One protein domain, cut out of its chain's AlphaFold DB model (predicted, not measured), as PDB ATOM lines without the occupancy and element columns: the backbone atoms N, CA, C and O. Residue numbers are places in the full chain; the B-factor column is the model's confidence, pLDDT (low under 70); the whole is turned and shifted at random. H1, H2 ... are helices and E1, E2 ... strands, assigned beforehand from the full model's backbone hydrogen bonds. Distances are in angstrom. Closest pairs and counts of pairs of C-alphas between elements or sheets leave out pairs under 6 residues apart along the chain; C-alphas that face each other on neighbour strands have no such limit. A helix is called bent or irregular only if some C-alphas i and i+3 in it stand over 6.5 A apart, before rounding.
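AT A GLANCE: This is residues 494 to 592 of the 592 residues of the protein "DUF115 domain-containing protein" of Desulfovibrio sulfodismutans (UniProt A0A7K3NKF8). A twisted sheet of five parallel strands makes the core, with H1 and H5 packed side by side on one face of it. H2 and H3 graze the sheet in the part that holds E4 and E5, H4 is off the sheet but near both, and the residues after H5 run away from the rest as a tail to Leu 592. The printed part has 99 residues, with five named helices and five named strands in the order E1 H1 E2 E3 H2 E4 H3 H4 E5 H5; across the sheet the strands run E3 E2 E1 E4 E5. The class is mixed, helices and strands. The whole is compact, with a radius of gyration of the C-alphas of 13.4 A and spans of 42 by 32 by 22 A.

HOW THE PARTS SIT: E1, residues 495 to 499, is an inner strand, with E2, residues 520 to 525, and E4, residues 553 to 555, as its neighbours. E1 and E2 are parallel at 29 degrees, with N 498 and O 522 within hydrogen-bond range at 2.8 A. E1 and E4 are parallel at 31 degrees, with N 499 and O 554 at 2.7 A. The edge strand E3, residues 535 to 537, is parallel to E2 at 40 degrees, with N 536 and O 523 at 2.8 A. The other edge strand, E5, residues 575 to 577, is parallel to E4 at 34 degrees, with N 576 and O 553 at 2.8 A. From edge to edge the strands' lines turn by 122 degrees. H1, residues 505 to 515, is on the sheet at a height of 9.2 A, over E2 and only just not over E1, on which 2 of its C-alphas fall; it runs along the strands, at 21 degrees to E2 on the local plane. E1, H1 and E2 form a strand-helix-strand unit, two parallel neighbour strands with a helix between, and its crossover is right-handed. H2, residues 540 to 549, only grazes the sheet with residues 540 to 547. E3, H2 and E4 form a split unit, with E2 and E1 between its strands, also right-handed. H3, residues 557 to 562, only grazes the sheet with residues 557 to 560, and H4, residues 564 to 567, is not on it. E4, H3, H4 and E5 form a third right-handed unit. H5, residues 578 to 583, touches H1 at a steep tilt of 39 degrees, the same way; their closest C-alphas, those of Arg 515 and Leu 582, are 7.6 A apart. With the sheet, H1 and H5 make two layers, helices on one face of a sheet. H2 and H4 are near each other, while H1 and H2 are apart. Every O i to N i+4 pair is within hydrogen-bond range in H1, H3 and H5, and 4 of 6 are in H2; H4 is too short for such a pair.

IN THESE COORDINATES: E1 begins at C-alpha 495, (302.609, 235.781, 203.282), and is 12.9 A long from first to last C-alpha. H1 is 15.1 A long, E2 16.3 A and H2 15.0 A. H2 is irregular: C-alphas 541 and 544 are 7.2 A apart. E4 begins at C-alpha 553, (296.916, 234.510, 194.934). E3, E4 and E5 have 3 residues each. H5 follows E5 with no residue between and ends at C-alpha 583, (296.899, 217.795, 192.033).

THE WHOLE: The two C-alphas farthest apart, those of Tyr 565 and Leu 592, are 42.6 A apart. The printed part has no cut and no long link; the links E2 to E3, of 9 residues, and H4 to E5, of 7, are short, and the others are tight. The mean pLDDT of the printed part is 86.8, and residues 586 to 592 are under 70. Leu 592 is the chain's last residue.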
ATOM      1  N   GLN A 494     307.123 233.923 203.057       94.62
ATOM      2  CA  GLN A 494     306.350 235.124 202.754       94.62
ATOM      3  C   GLN A 494     304.843 234.849 202.851       94.62
ATOM      4  O   GLN A 494     304.379 233.747 202.548       94.62
ATOM      5  N   GLU A 495     304.071 235.869 203.244       94.31
ATOM      6  CA  GLU A 495     302.609 235.781 203.282       94.31
ATOM      7  C   GLU A 495     302.034 235.609 201.867       94.31
ATOM      8  O   GLU A 495     302.224 236.455 200.992       94.31
ATOM      9  N   ILE A 496     301.281 234.529 201.661       95.81
ATOM     10  CA  ILE A 496     300.576 234.215 200.419       95.81
ATOM     11  C   ILE A 496     299.067 234.295 200.684       95.81
ATOM     12  O   ILE A 496     298.553 233.549 201.527       95.81
ATOM     13  N   PRO A 497     298.336 235.171 199.975       96.19
ATOM     14  CA  PRO A 497     296.884 235.236 200.051       96.19
ATOM     15  C   PRO A 497     296.193 233.935 199.648       96.19
ATOM     16  O   PRO A 497     296.475 233.378 198.587       96.19
ATOM     17  N   VAL A 498     295.223 233.519 200.460       96.31
ATOM     18  CA  VAL A 498     294.307 232.406 200.197       96.31
ATOM     19  C   VAL A 498     292.877 232.936 200.221       96.31
ATOM     20  O   VAL A 498     292.417 233.422 201.252       96.31
ATOM     21  N   LEU A 499     292.181 232.845 199.091       94.88
ATOM     22  CA  LEU A 499     290.765 233.152 198.929       94.88
ATOM     23  C   LEU A 499     289.973 231.843 198.966       94.88
ATOM     24  O   LEU A 499     290.146 230.987 198.101       94.88
ATOM     25  N   ALA A 500     289.109 231.679 199.958       93.44
ATOM     26  CA  ALA A 500     288.237 230.514 200.047       93.44
ATOM     27  C   ALA A 500     286.922 230.875 200.748       93.44
ATOM     28  O   ALA A 500     286.820 231.916 201.412       93.44
ATOM     29  N   LEU A 501     285.904 230.032 200.600       91.62
ATOM     30  CA  LEU A 501     284.689 230.123 201.403       91.62
ATOM     31  C   LEU A 501     284.993 229.744 202.864       91.62
ATOM     32  O   LEU A 501     285.969 229.056 203.173       91.62
ATOM     33  N   THR A 502     284.186 230.248 203.799       90.44
ATOM     34  CA  THR A 502     284.452 230.088 205.240       90.44
ATOM     35  C   THR A 502     284.435 228.633 205.712       90.44
ATOM     36  O   THR A 502     285.119 228.303 206.674       90.44
ATOM     37  N   ASP A 503     283.656 227.775 205.062       90.69
ATOM     38  CA  ASP A 503     283.460 226.360 205.395       90.69
ATOM     39  C   ASP A 503     284.575 225.433 204.881       90.69
ATOM     40  O   ASP A 503     284.759 224.347 205.424       90.69
ATOM     41  N   GLU A 504     285.371 225.867 203.903       92.31
ATOM     42  CA  GLU A 504     286.490 225.091 203.335       92.31
ATOM     43  C   GLU A 504     287.884 225.595 203.764       92.31
ATOM     44  O   GLU A 504     288.885 224.901 203.582       92.31
ATOM     45  N   MET A 505     287.974 226.791 204.359       91.81
ATOM     46  CA  MET A 505     289.244 227.475 204.637       91.81
ATOM     47  C   MET A 505     290.222 226.666 205.511       91.81
ATOM     48  O   MET A 505     291.429 226.692 205.253       91.81
ATOM     49  N   GLU A 506     289.741 225.960 206.542       90.94
ATOM     50  CA  GLU A 506     290.622 225.149 207.404       90.94
ATOM     51  C   GLU A 506     291.169 223.913 206.676       90.94
ATOM     52  O   GLU A 506     292.373 223.667 206.749       90.94
ATOM     53  N   ASP A 507     290.335 223.171 205.931       93.19
ATOM     54  CA  ASP A 507     290.788 222.005 205.145       93.19
ATOM     55  C   ASP A 507     291.842 222.421 204.116       93.19
ATOM     56  O   ASP A 507     292.934 221.851 204.037       93.19
ATOM     57  N   ILE A 508     291.548 223.492 203.380       92.62
ATOM     58  CA  ILE A 508     292.449 224.057 202.380       92.62
ATOM     59  C   ILE A 508     293.772 224.484 203.013       92.62
ATOM     60  O   ILE A 508     294.841 224.124 202.514       92.62
ATOM     61  N   SER A 509     293.723 225.206 204.132       90.50
ATOM     62  CA  SER A 509     294.927 225.653 204.838       90.50
ATOM     63  C   SER A 509     295.755 224.476 205.353       90.50
ATOM     64  O   SER A 509     296.985 224.512 205.280       90.50
ATOM     65  N   ALA A 510     295.112 223.419 205.854       92.06
ATOM     66  CA  ALA A 510     295.793 222.213 206.312       92.06
ATOM     67  C   ALA A 510     296.506 221.500 205.155       92.06
ATOM     68  O   ALA A 510     297.685 221.154 205.270       92.06
ATOM     69  N   ARG A 511     295.834 221.343 204.010       93.31
ATOM     70  CA  ARG A 511     296.402 220.717 202.804       93.31
ATOM     71  C   ARG A 511     297.539 221.543 202.206       93.31
ATOM     72  O   ARG A 511     298.554 220.973 201.807       93.31
ATOM     73  N   LEU A 512     297.410 222.870 202.185       92.06
ATOM     74  CA  LEU A 512     298.477 223.779 201.758       92.06
ATOM     75  C   LEU A 512     299.686 223.710 202.694       92.06
ATOM     76  O   LEU A 512     300.799 223.550 202.208       92.06
ATOM     77  N   SER A 513     299.487 223.743 204.015       91.88
ATOM     78  CA  SER A 513     300.572 223.588 204.999       91.88
ATOM     79  C   SER A 513     301.260 222.227 204.905       91.88
ATOM     80  O   SER A 513     302.481 222.148 205.001       91.88
ATOM     81  N   ALA A 514     300.506 221.152 204.662       90.25
ATOM     82  CA  ALA A 514     301.083 219.832 204.414       90.25
ATOM     83  C   ALA A 514     301.933 219.817 203.132       90.25
ATOM     84  O   ALA A 514     302.963 219.146 203.068       90.25
ATOM     85  N   ARG A 515     301.516 220.573 202.107       86.12
ATOM     86  CA  ARG A 515     302.207 220.657 200.817       86.12
ATOM     87  C   ARG A 515     303.436 221.565 200.842       86.12
ATOM     88  O   ARG A 515     304.458 221.203 200.260       86.12
ATOM     89  N   PHE A 516     303.339 222.715 201.497       88.88
ATOM     90  CA  PHE A 516     304.391 223.719 201.632       88.88
ATOM     91  C   PHE A 516     304.580 224.048 203.121       88.88
ATOM     92  O   PHE A 516     304.017 225.024 203.617       88.88
ATOM     93  N   PRO A 517     305.404 223.272 203.847       88.44
ATOM     94  CA  PRO A 517     305.540 223.409 205.301       88.44
ATOM     95  C   PRO A 517     306.055 224.770 205.785       88.44
ATOM     96  O   PRO A 517     305.902 225.103 206.954       88.44
ATOM     97  N   ARG A 518     306.698 225.541 204.899       90.94
ATOM     98  CA  ARG A 518     307.208 226.889 205.183       90.94
ATOM     99  C   ARG A 518     306.264 228.008 204.735       90.94
ATOM    100  O   ARG A 518     306.536 229.159 205.046       90.94
ATOM    101  N   GLY A 519     305.183 227.696 204.019       90.38
ATOM    102  CA  GLY A 519     304.275 228.712 203.492       90.38
ATOM    103  C   GLY A 519     303.493 229.416 204.601       90.38
ATOM    104  O   GLY A 519     302.957 228.767 205.499       90.38
ATOM    105  N   ALA A 520     303.406 230.744 204.524       92.50
ATOM    106  CA  ALA A 520     302.583 231.549 205.418       92.50
ATOM    107  C   ALA A 520     301.271 231.928 204.714       92.50
ATOM    108  O   ALA A 520     301.267 232.704 203.764       92.50
ATOM    109  N   TRP A 521     300.143 231.370 205.159       93.69
ATOM    110  CA  TRP A 521     298.852 231.512 204.471       93.69
ATOM    111  C   TRP A 521     298.009 232.637 205.062       93.69
ATOM    112  O   TRP A 521     297.495 232.515 206.179       93.69
ATOM    113  N   LYS A 522     297.807 233.712 204.299       93.25
ATOM    114  CA  LYS A 522     296.939 234.823 204.694       93.25
ATOM    115  C   LYS A 522     295.510 234.544 204.244       93.25
ATOM    116  O   LYS A 522     295.201 234.602 203.059       93.25
ATOM    117  N   ARG A 523     294.645 234.198 205.195       92.44
ATOM    118  CA  ARG A 523     293.305 233.653 204.932       92.44
ATOM    119  C   ARG A 523     292.295 234.774 204.732       92.44
ATOM    120  O   ARG A 523     292.026 235.530 205.664       92.44
ATOM    121  N   HIS A 524     291.719 234.867 203.542       90.00
ATOM    122  CA  HIS A 524     290.718 235.864 203.186       90.00
ATOM    123  C   HIS A 524     289.385 235.208 202.828       90.00
ATOM    124  O   HIS A 524     289.341 234.233 202.080       90.00
ATOM    125  N   TYR A 525     288.292 235.785 203.324       86.44
ATOM    126  CA  TYR A 525     286.932 235.344 203.021       86.44
ATOM    127  C   TYR A 525     286.082 236.521 202.538       86.44
ATOM    128  O   TYR A 525     286.245 237.648 203.008       86.44
ATOM    129  N   SER A 526     285.155 236.263 201.615       82.94
ATOM    130  CA  SER A 526     284.283 237.302 201.037       82.94
ATOM    131  C   SER A 526     282.789 237.051 201.255       82.94
ATOM    132  O   SER A 526     281.984 237.973 201.118       82.94
ATOM    133  N   LEU A 527     282.427 235.831 201.659       77.38
ATOM    134  CA  LEU A 527     281.076 235.399 202.018       77.38
ATOM    135  C   LEU A 527     281.120 234.651 203.352       77.38
ATOM    136  O   LEU A 527     282.099 233.972 203.644       77.38
ATOM    137  N   GLY A 528     280.054 234.780 204.145       73.81
ATOM    138  CA  GLY A 528     279.933 234.146 205.459       73.81
ATOM    139  C   GLY A 528     280.344 235.041 206.634       73.81
ATOM    140  O   GLY A 528     280.608 236.237 206.487       73.81
ATOM    141  N   ARG A 529     280.345 234.451 207.830       76.25
ATOM    142  CA  ARG A 529     280.857 235.045 209.072       76.25
ATOM    143  C   ARG A 529     281.805 234.046 209.716       76.25
ATOM    144  O   ARG A 529     281.539 232.851 209.691       76.25
ATOM    145  N   THR A 530     282.882 234.543 210.304       79.88
ATOM    146  CA  THR A 530     283.833 233.737 211.068       79.88
ATOM    147  C   THR A 530     284.162 234.458 212.364       79.88
ATOM    148  O   THR A 530     284.242 235.686 212.391       79.88
ATOM    149  N   GLU A 531     284.339 233.691 213.434       84.38
ATOM    150  CA  GLU A 531     284.862 234.185 214.710       84.38
ATOM    151  C   GLU A 531     286.389 234.026 214.792       84.38
ATOM    152  O   GLU A 531     287.001 234.456 215.766       84.38
ATOM    153  N   ASN A 532     287.023 233.426 213.773       84.75
ATOM    154  CA  ASN A 532     288.465 233.216 213.762       84.75
ATOM    155  C   ASN A 532     289.194 234.560 213.547       84.75
ATOM    156  O   ASN A 532     289.090 235.139 212.460       84.75
ATOM    157  N   PRO A 533     289.965 235.057 214.534       83.94
ATOM    158  CA  PRO A 533     290.618 236.365 214.448       83.94
ATOM    159  C   PRO A 533     291.745 236.409 213.407       83.94
ATOM    160  O   PRO A 533     292.192 237.490 213.033       83.94
ATOM    161  N   ASN A 534     292.198 235.249 212.922       85.94
ATOM    162  CA  ASN A 534     293.268 235.141 211.932       85.94
ATOM    163  C   ASN A 534     292.751 235.187 210.484       85.94
ATOM    164  O   ASN A 534     293.518 234.936 209.552       85.94
ATOM    165  N   TRP A 535     291.450 235.420 210.278       90.19
ATOM    166  CA  TRP A 535     290.823 235.467 208.958       90.19
ATOM    167  C   TRP A 535     290.392 236.893 208.623       90.19
ATOM    168  O   TRP A 535     289.764 237.586 209.422       90.19
ATOM    169  N   PHE A 536     290.680 237.322 207.398       91.12
ATOM    170  CA  PHE A 536     290.484 238.697 206.958       91.12
ATOM    171  C   PHE A 536     289.301 238.803 205.998       91.12
ATOM    172  O   PHE A 536     289.290 238.190 204.931       91.12
ATOM    173  N   PHE A 537     288.313 239.629 206.339       91.81
ATOM    174  CA  PHE A 537     287.202 239.896 205.429       91.81
ATOM    175  C   PHE A 537     287.675 240.709 204.215       91.81
ATOM    176  O   PHE A 537     288.218 241.808 204.361       91.81
ATOM    177  N   LEU A 538     287.417 240.198 203.014       91.81
ATOM    178  CA  LEU A 538     287.652 240.878 201.748       91.81
ATOM    179  C   LEU A 538     286.309 241.192 201.088       91.81
ATOM    180  O   LEU A 538     285.649 240.318 200.531       91.81
ATOM    181  N   SER A 539     285.904 242.463 201.117       89.31
ATOM    182  CA  SER A 539     284.702 242.906 200.403       89.31
ATOM    183  C   SER A 539     284.831 242.641 198.902       89.31
ATOM    184  O   SER A 539     285.868 242.947 198.311       89.31
ATOM    185  N   SER A 540     283.749 242.186 198.261       86.19
ATOM    186  CA  SER A 540     283.711 241.948 196.812       86.19
ATOM    187  C   SER A 540     284.125 243.165 195.976       86.19
ATOM    188  O   SER A 540     284.756 243.017 194.935       86.19
ATOM    189  N   ARG A 541     283.860 244.383 196.468       88.88
ATOM    190  CA  ARG A 541     284.270 245.644 195.820       88.88
ATOM    191  C   ARG A 541     285.784 245.868 195.809       88.88
ATOM    192  O   ARG A 541     286.266 246.625 194.977       88.88
ATOM    193  N   LYS A 542     286.515 245.242 196.735       91.75
ATOM    194  CA  LYS A 542     287.975 245.349 196.863       91.75
ATOM    195  C   LYS A 542     288.723 244.224 196.153       91.75
ATOM    196  O   LYS A 542     289.936 244.315 196.032       91.75
ATOM    197  N   ILE A 543     288.029 243.189 195.668       90.19
ATOM    198  CA  ILE A 543     288.658 242.061 194.967       90.19
ATOM    199  C   ILE A 543     289.517 242.524 193.772       90.19
ATOM    200  O   ILE A 543     290.642 242.047 193.678       90.19
ATOM    201  N   PRO A 544     289.091 243.470 192.904       90.69
ATOM    202  CA  PRO A 544     289.936 243.928 191.795       90.69
ATOM    203  C   PRO A 544     291.274 244.537 192.239       90.69
ATOM    204  O   PRO A 544     292.327 244.163 191.730       90.69
ATOM    205  N   GLU A 545     291.239 245.445 193.219       91.38
ATOM    206  CA  GLU A 545     292.433 246.081 193.797       91.38
ATOM    207  C   GLU A 545     293.313 245.054 194.524       91.38
ATOM    208  O   GLU A 545     294.540 245.059 194.406       91.38
ATOM    209  N   PHE A 546     292.680 244.129 195.244       92.31
ATOM    210  CA  PHE A 546     293.358 243.044 195.938       92.31
ATOM    211  C   PHE A 546     294.093 242.126 194.961       92.31
ATOM    212  O   PHE A 546     295.263 241.818 195.170       92.31
ATOM    213  N   ILE A 547     293.439 241.743 193.863       90.75
ATOM    214  CA  ILE A 547     294.056 240.948 192.805       90.75
ATOM    215  C   ILE A 547     295.232 241.712 192.198       90.75
ATOM    216  O   ILE A 547     296.330 241.174 192.160       90.75
ATOM    217  N   GLY A 548     295.071 242.980 191.823       88.44
ATOM    218  CA  GLY A 548     296.159 243.763 191.218       88.44
ATOM    219  C   GLY A 548     297.378 244.021 192.119       88.44
ATOM    220  O   GLY A 548     298.447 244.337 191.604       88.44
ATOM    221  N   SER A 549     297.241 243.898 193.443       90.50
ATOM    222  CA  SER A 549     298.301 244.223 194.414       90.50
ATOM    223  C   SER A 549     299.140 243.030 194.875       90.50
ATOM    224  O   SER A 549     300.176 243.242 195.506       90.50
ATOM    225  N   HIS A 550     298.744 241.795 194.556       92.88
ATOM    226  CA  HIS A 550     299.463 240.601 195.000       92.88
ATOM    227  C   HIS A 550     300.084 239.853 193.817       92.88
ATOM    228  O   HIS A 550     299.403 239.598 192.828       92.88
ATOM    229  N   PRO A 551     301.365 239.446 193.907       91.62
ATOM    230  CA  PRO A 551     302.056 238.768 192.811       91.62
ATOM    231  C   PRO A 551     301.612 237.313 192.612       91.62
ATOM    232  O   PRO A 551     301.904 236.737 191.563       91.62
ATOM    233  N   VAL A 552     300.971 236.720 193.624       95.19
ATOM    234  CA  VAL A 552     300.423 235.360 193.648       95.19
ATOM    235  C   VAL A 552     299.203 235.363 194.563       95.19
ATOM    236  O   VAL A 552     299.267 235.899 195.670       95.19
ATOM    237  N   ILE A 553     298.111 234.746 194.120       95.56
ATOM    238  CA  ILE A 553     296.916 234.510 194.934       95.56
ATOM    239  C   ILE A 553     296.507 233.054 194.771       95.56
ATOM    240  O   ILE A 553     296.463 232.540 193.657       95.56
ATOM    241  N   LEU A 554     296.187 232.395 195.875       96.06
ATOM    242  CA  LEU A 554     295.577 231.074 195.873       96.06
ATOM    243  C   LEU A 554     294.067 231.232 196.039       96.06
ATOM    244  O   LEU A 554     293.632 231.945 196.936       96.06
ATOM    245  N   ALA A 555     293.270 230.584 195.196       95.62
ATOM    246  CA  ALA A 555     291.814 230.587 195.303       95.62
ATOM    247  C   ALA A 555     291.263 229.158 195.239       95.62
ATOM    248  O   ALA A 555     291.717 228.360 194.417       95.62
ATOM    249  N   SER A 556     290.306 228.817 196.099       95.75
ATOM    250  CA  SER A 556     289.592 227.538 196.006       95.75
ATOM    251  C   SER A 556     288.700 227.504 194.766       95.75
ATOM    252  O   SER A 556     288.229 228.545 194.298       95.75
ATOM    253  N   SER A 557     288.416 226.315 194.241       94.44
ATOM    254  CA  SER A 557     287.503 226.157 193.108       94.44
ATOM    255  C   SER A 557     286.107 226.685 193.437       94.44
ATOM    256  O   SER A 557     285.516 227.376 192.617       94.44
ATOM    257  N   GLN A 558     285.615 226.459 194.659       93.75
ATOM    258  CA  GLN A 558     284.300 226.953 195.079       93.75
ATOM    259  C   GLN A 558     284.249 228.482 195.153       93.75
ATOM    260  O   GLN A 558     283.263 229.091 194.741       93.75
ATOM    261  N   TYR A 559     285.317 229.122 195.641       93.94
ATOM    262  CA  TYR A 559     285.424 230.578 195.626       93.94
ATOM    263  C   TYR A 559     285.483 231.101 194.190       93.94
ATOM    264  O   TYR A 559     284.816 232.083 193.866       93.94
ATOM    265  N   MET A 560     286.263 230.449 193.323       93.75
ATOM    266  CA  MET A 560     286.346 230.823 191.914       93.75
ATOM    267  C   MET A 560     284.985 230.716 191.223       93.75
ATOM    268  O   MET A 560     284.606 231.663 190.547       93.75
ATOM    269  N   ASP A 561     284.226 229.648 191.464       93.44
ATOM    270  CA  ASP A 561     282.878 229.464 190.916       93.44
ATOM    271  C   ASP A 561     281.900 230.525 191.448       93.44
ATOM    272  O   ASP A 561     281.148 231.134 190.686       93.44
ATOM    273  N   ALA A 562     281.940 230.816 192.754       91.38
ATOM    274  CA  ALA A 562     281.087 231.831 193.379       91.38
ATOM    275  C   ALA A 562     281.354 233.253 192.850       91.38
ATOM    276  O   ALA A 562     280.454 234.098 192.848       91.38
ATOM    277  N   TYR A 563     282.583 233.521 192.404       90.69
ATOM    278  CA  TYR A 563     283.028 234.815 191.889       90.69
ATOM    279  C   TYR A 563     283.387 234.791 190.396       90.69
ATOM    280  O   TYR A 563     284.011 235.744 189.924       90.69
ATOM    281  N   ASP A 564     282.958 233.772 189.644       91.38
ATOM    282  CA  ASP A 564     283.356 233.554 188.244       91.38
ATOM    283  C   ASP A 564     283.094 234.793 187.380       91.38
ATOM    284  O   ASP A 564     283.993 235.303 186.711       91.38
ATOM    285  N   TYR A 565     281.900 235.387 187.513       89.31
ATOM    286  CA  TYR A 565     281.550 236.624 186.811       89.31
ATOM    287  C   TYR A 565     282.580 237.742 187.035       89.31
ATOM    288  O   TYR A 565     282.988 238.401 186.085       89.31
ATOM    289  N   LEU A 566     283.035 237.950 188.273       88.25
ATOM    290  CA  LEU A 566     284.008 238.996 188.585       88.25
ATOM    291  C   LEU A 566     285.419 238.622 188.118       88.25
ATOM    292  O   LEU A 566     286.097 239.458 187.525       88.25
ATOM    293  N   LEU A 567     285.861 237.390 188.376       89.00
ATOM    294  CA  LEU A 567     287.200 236.923 188.005       89.00
ATOM    295  C   LEU A 567     287.385 236.883 186.484       89.00
ATOM    296  O   LEU A 567     288.464 237.212 185.995       89.00
ATOM    297  N   SER A 568     286.325 236.584 185.727       87.00
ATOM    298  CA  SER A 568     286.347 236.584 184.259       87.00
ATOM    299  C   SER A 568     286.642 237.964 183.643       87.00
ATOM    300  O   SER A 568     287.088 238.043 182.499       87.00
ATOM    301  N   LEU A 569     286.429 239.049 184.399       87.31
ATOM    302  CA  LEU A 569     286.665 240.434 183.974       87.31
ATOM    303  C   LEU A 569     288.042 240.981 184.383       87.31
ATOM    304  O   LEU A 569     288.392 242.097 183.994       87.31
ATOM    305  N   LEU A 570     288.809 240.243 185.187       87.12
ATOM    306  CA  LEU A 570     290.072 240.700 185.766       87.12
ATOM    307  C   LEU A 570     291.270 239.966 185.142       87.12
ATOM    308  O   LEU A 570     291.147 238.802 184.758       87.12
ATOM    309  N   PRO A 571     292.455 240.604 185.068       78.62
ATOM    310  CA  PRO A 571     293.689 239.913 184.709       78.62
ATOM    311  C   PRO A 571     294.083 238.969 185.855       78.62
ATOM    312  O   PRO A 571     294.744 239.369 186.810       78.62
ATOM    313  N   CYS A 572     293.616 237.724 185.784       82.62
ATOM    314  CA  CYS A 572     293.775 236.716 186.835       82.62
ATOM    315  C   CYS A 572     294.938 235.746 186.577       82.62
ATOM    316  O   CYS A 572     294.932 234.637 187.105       82.62
ATOM    317  N   ASP A 573     295.935 236.126 185.772       84.12
ATOM    318  CA  ASP A 573     297.032 235.225 185.390       84.12
ATOM    319  C   ASP A 573     297.873 234.751 186.594       84.12
ATOM    320  O   ASP A 573     298.467 233.676 186.549       84.12
ATOM    321  N   HIS A 574     297.877 235.518 187.689       88.25
ATOM    322  CA  HIS A 574     298.541 235.203 188.957       88.25
ATOM    323  C   HIS A 574     297.630 234.581 190.026       88.25
ATOM    324  O   HIS A 574     298.080 234.340 191.151       88.25
ATOM    325  N   VAL A 575     296.367 234.303 189.692       92.44
ATOM    326  CA  VAL A 575     295.432 233.574 190.557       92.44
ATOM    327  C   VAL A 575     295.528 232.081 190.240       92.44
ATOM    328  O   VAL A 575     295.236 231.635 189.133       92.44
ATOM    329  N   CYS A 576     295.943 231.285 191.221       92.69
ATOM    330  CA  CYS A 576     296.066 229.836 191.113       92.69
ATOM    331  C   CYS A 576     294.906 229.135 191.821       92.69
ATOM    332  O   CYS A 576     294.699 229.332 193.017       92.69
ATOM    333  N   CYS A 577     294.220 228.243 191.103       93.75
ATOM    334  CA  CYS A 577     293.284 227.305 191.718       93.75
ATOM    335  C   CYS A 577     294.042 226.347 192.653       93.75
ATOM    336  O   CYS A 577     295.013 225.694 192.248       93.75
ATOM    337  N   ILE A 578     293.602 226.265 193.907       94.25
ATOM    338  CA  ILE A 578     294.242 225.467 194.958       94.25
ATOM    339  C   ILE A 578     294.134 223.977 194.653       94.25
ATOM    340  O   ILE A 578     295.110 223.243 194.784       94.25
ATOM    341  N   GLU A 579     292.976 223.509 194.212       92.62
ATOM    342  CA  GLU A 579     292.729 222.103 193.908       92.62
ATOM    343  C   GLU A 579     293.595 221.641 192.737       92.62
ATOM    344  O   GLU A 579     294.177 220.556 192.788       92.62
ATOM    345  N   ASP A 580     293.745 222.481 191.712       88.62
ATOM    346  CA  ASP A 580     294.664 222.239 190.601       88.62
ATOM    347  C   ASP A 580     296.118 222.179 191.073       88.62
ATOM    348  O   ASP A 580     296.855 221.273 190.681       88.62
ATOM    349  N   LEU A 581     296.534 223.117 191.925       89.19
ATOM    350  CA  LEU A 581     297.876 223.138 192.507       89.19
ATOM    351  C   LEU A 581     298.156 221.868 193.322       89.19
ATOM    352  O   LEU A 581     299.219 221.265 193.183       89.19
ATOM    353  N   LEU A 582     297.204 221.439 194.149       87.69
ATOM    354  CA  LEU A 582     297.336 220.257 195.000       87.69
ATOM    355  C   LEU A 582     297.348 218.945 194.198       87.69
ATOM    356  O   LEU A 582     297.894 217.954 194.679       87.69
ATOM    357  N   ARG A 583     296.801 218.930 192.973       84.81
ATOM    358  CA  ARG A 583     296.899 217.795 192.033       84.81
ATOM    359  C   ARG A 583     298.247 217.718 191.318       84.81
ATOM    360  O   ARG A 583     298.609 216.646 190.833       84.81
ATOM    361  N   LEU A 584     298.975 218.829 191.205       83.50
ATOM    362  CA  LEU A 584     300.264 218.836 190.523       83.50
ATOM    363  C   LEU A 584     301.326 218.124 191.369       83.50
ATOM    364  O   LEU A 584     301.426 218.364 192.579       83.50
ATOM    365  N   PRO A 585     302.184 217.298 190.750       77.75
ATOM    366  CA  PRO A 585     303.405 216.860 191.396       77.75
ATOM    367  C   PRO A 585     304.306 218.092 191.543       77.75
ATOM    368  O   PRO A 585     304.495 218.864 190.608       77.75
ATOM    369  N   TRP A 586     304.811 218.317 192.748       69.38
ATOM    370  CA  TRP A 586     305.599 219.485 193.102       69.38
ATOM    371  C   TRP A 586     306.839 219.008 193.837       69.38
ATOM    372  O   TRP A 586     306.710 218.211 194.783       69.38
ATOM    373  N   PRO A 587     308.032 219.458 193.433       60.88
ATOM    374  CA  PRO A 587     309.211 219.272 194.254       60.88
ATOM    375  C   PRO A 587     309.037 220.089 195.536       60.88
ATOM    376  O   PRO A 587     308.849 221.300 195.496       60.88
ATOM    377  N   GLY A 588     309.151 219.455 196.701       51.41
ATOM    378  CA  GLY A 588     309.637 220.210 197.848       51.41
ATOM    379  C   GLY A 588     311.038 220.675 197.466       51.41
ATOM    380  O   GLY A 588     311.956 219.860 197.470       51.41
ATOM    381  N   PHE A 589     311.197 221.925 197.030       44.81
ATOM    382  CA  PHE A 589     312.519 222.516 196.892       44.81
ATOM    383  C   PHE A 589     313.050 222.655 198.314       44.81
ATOM    384  O   PHE A 589     312.784 223.640 199.001       44.81
ATOM    385  N   SER A 590     313.743 221.630 198.807       34.31
ATOM    386  CA  SER A 590     314.631 221.822 199.938       34.31
ATOM    387  C   SER A 590     315.664 222.837 199.467       34.31
ATOM    388  O   SER A 590     316.450 222.543 198.567       34.31
ATOM    389  N   SER A 591     315.584 224.052 200.007       32.03
ATOM    390  CA  SER A 591     316.636 225.053 199.885       32.03
ATOM    391  C   SER A 591     317.977 224.371 200.159       32.03
ATOM    392  O   SER A 591     318.140 223.808 201.245       32.03
ATOM    393  N   LEU A 592     318.869 224.377 199.162       30.64
ATOM    394  CA  LEU A 592     320.305 224.229 199.391       30.64
ATOM    395  C   LEU A 592     320.762 225.257 200.427       30.64
ATOM    396  O   LEU A 592     320.274 226.410 200.337       30.64
TER     397      LEU A 592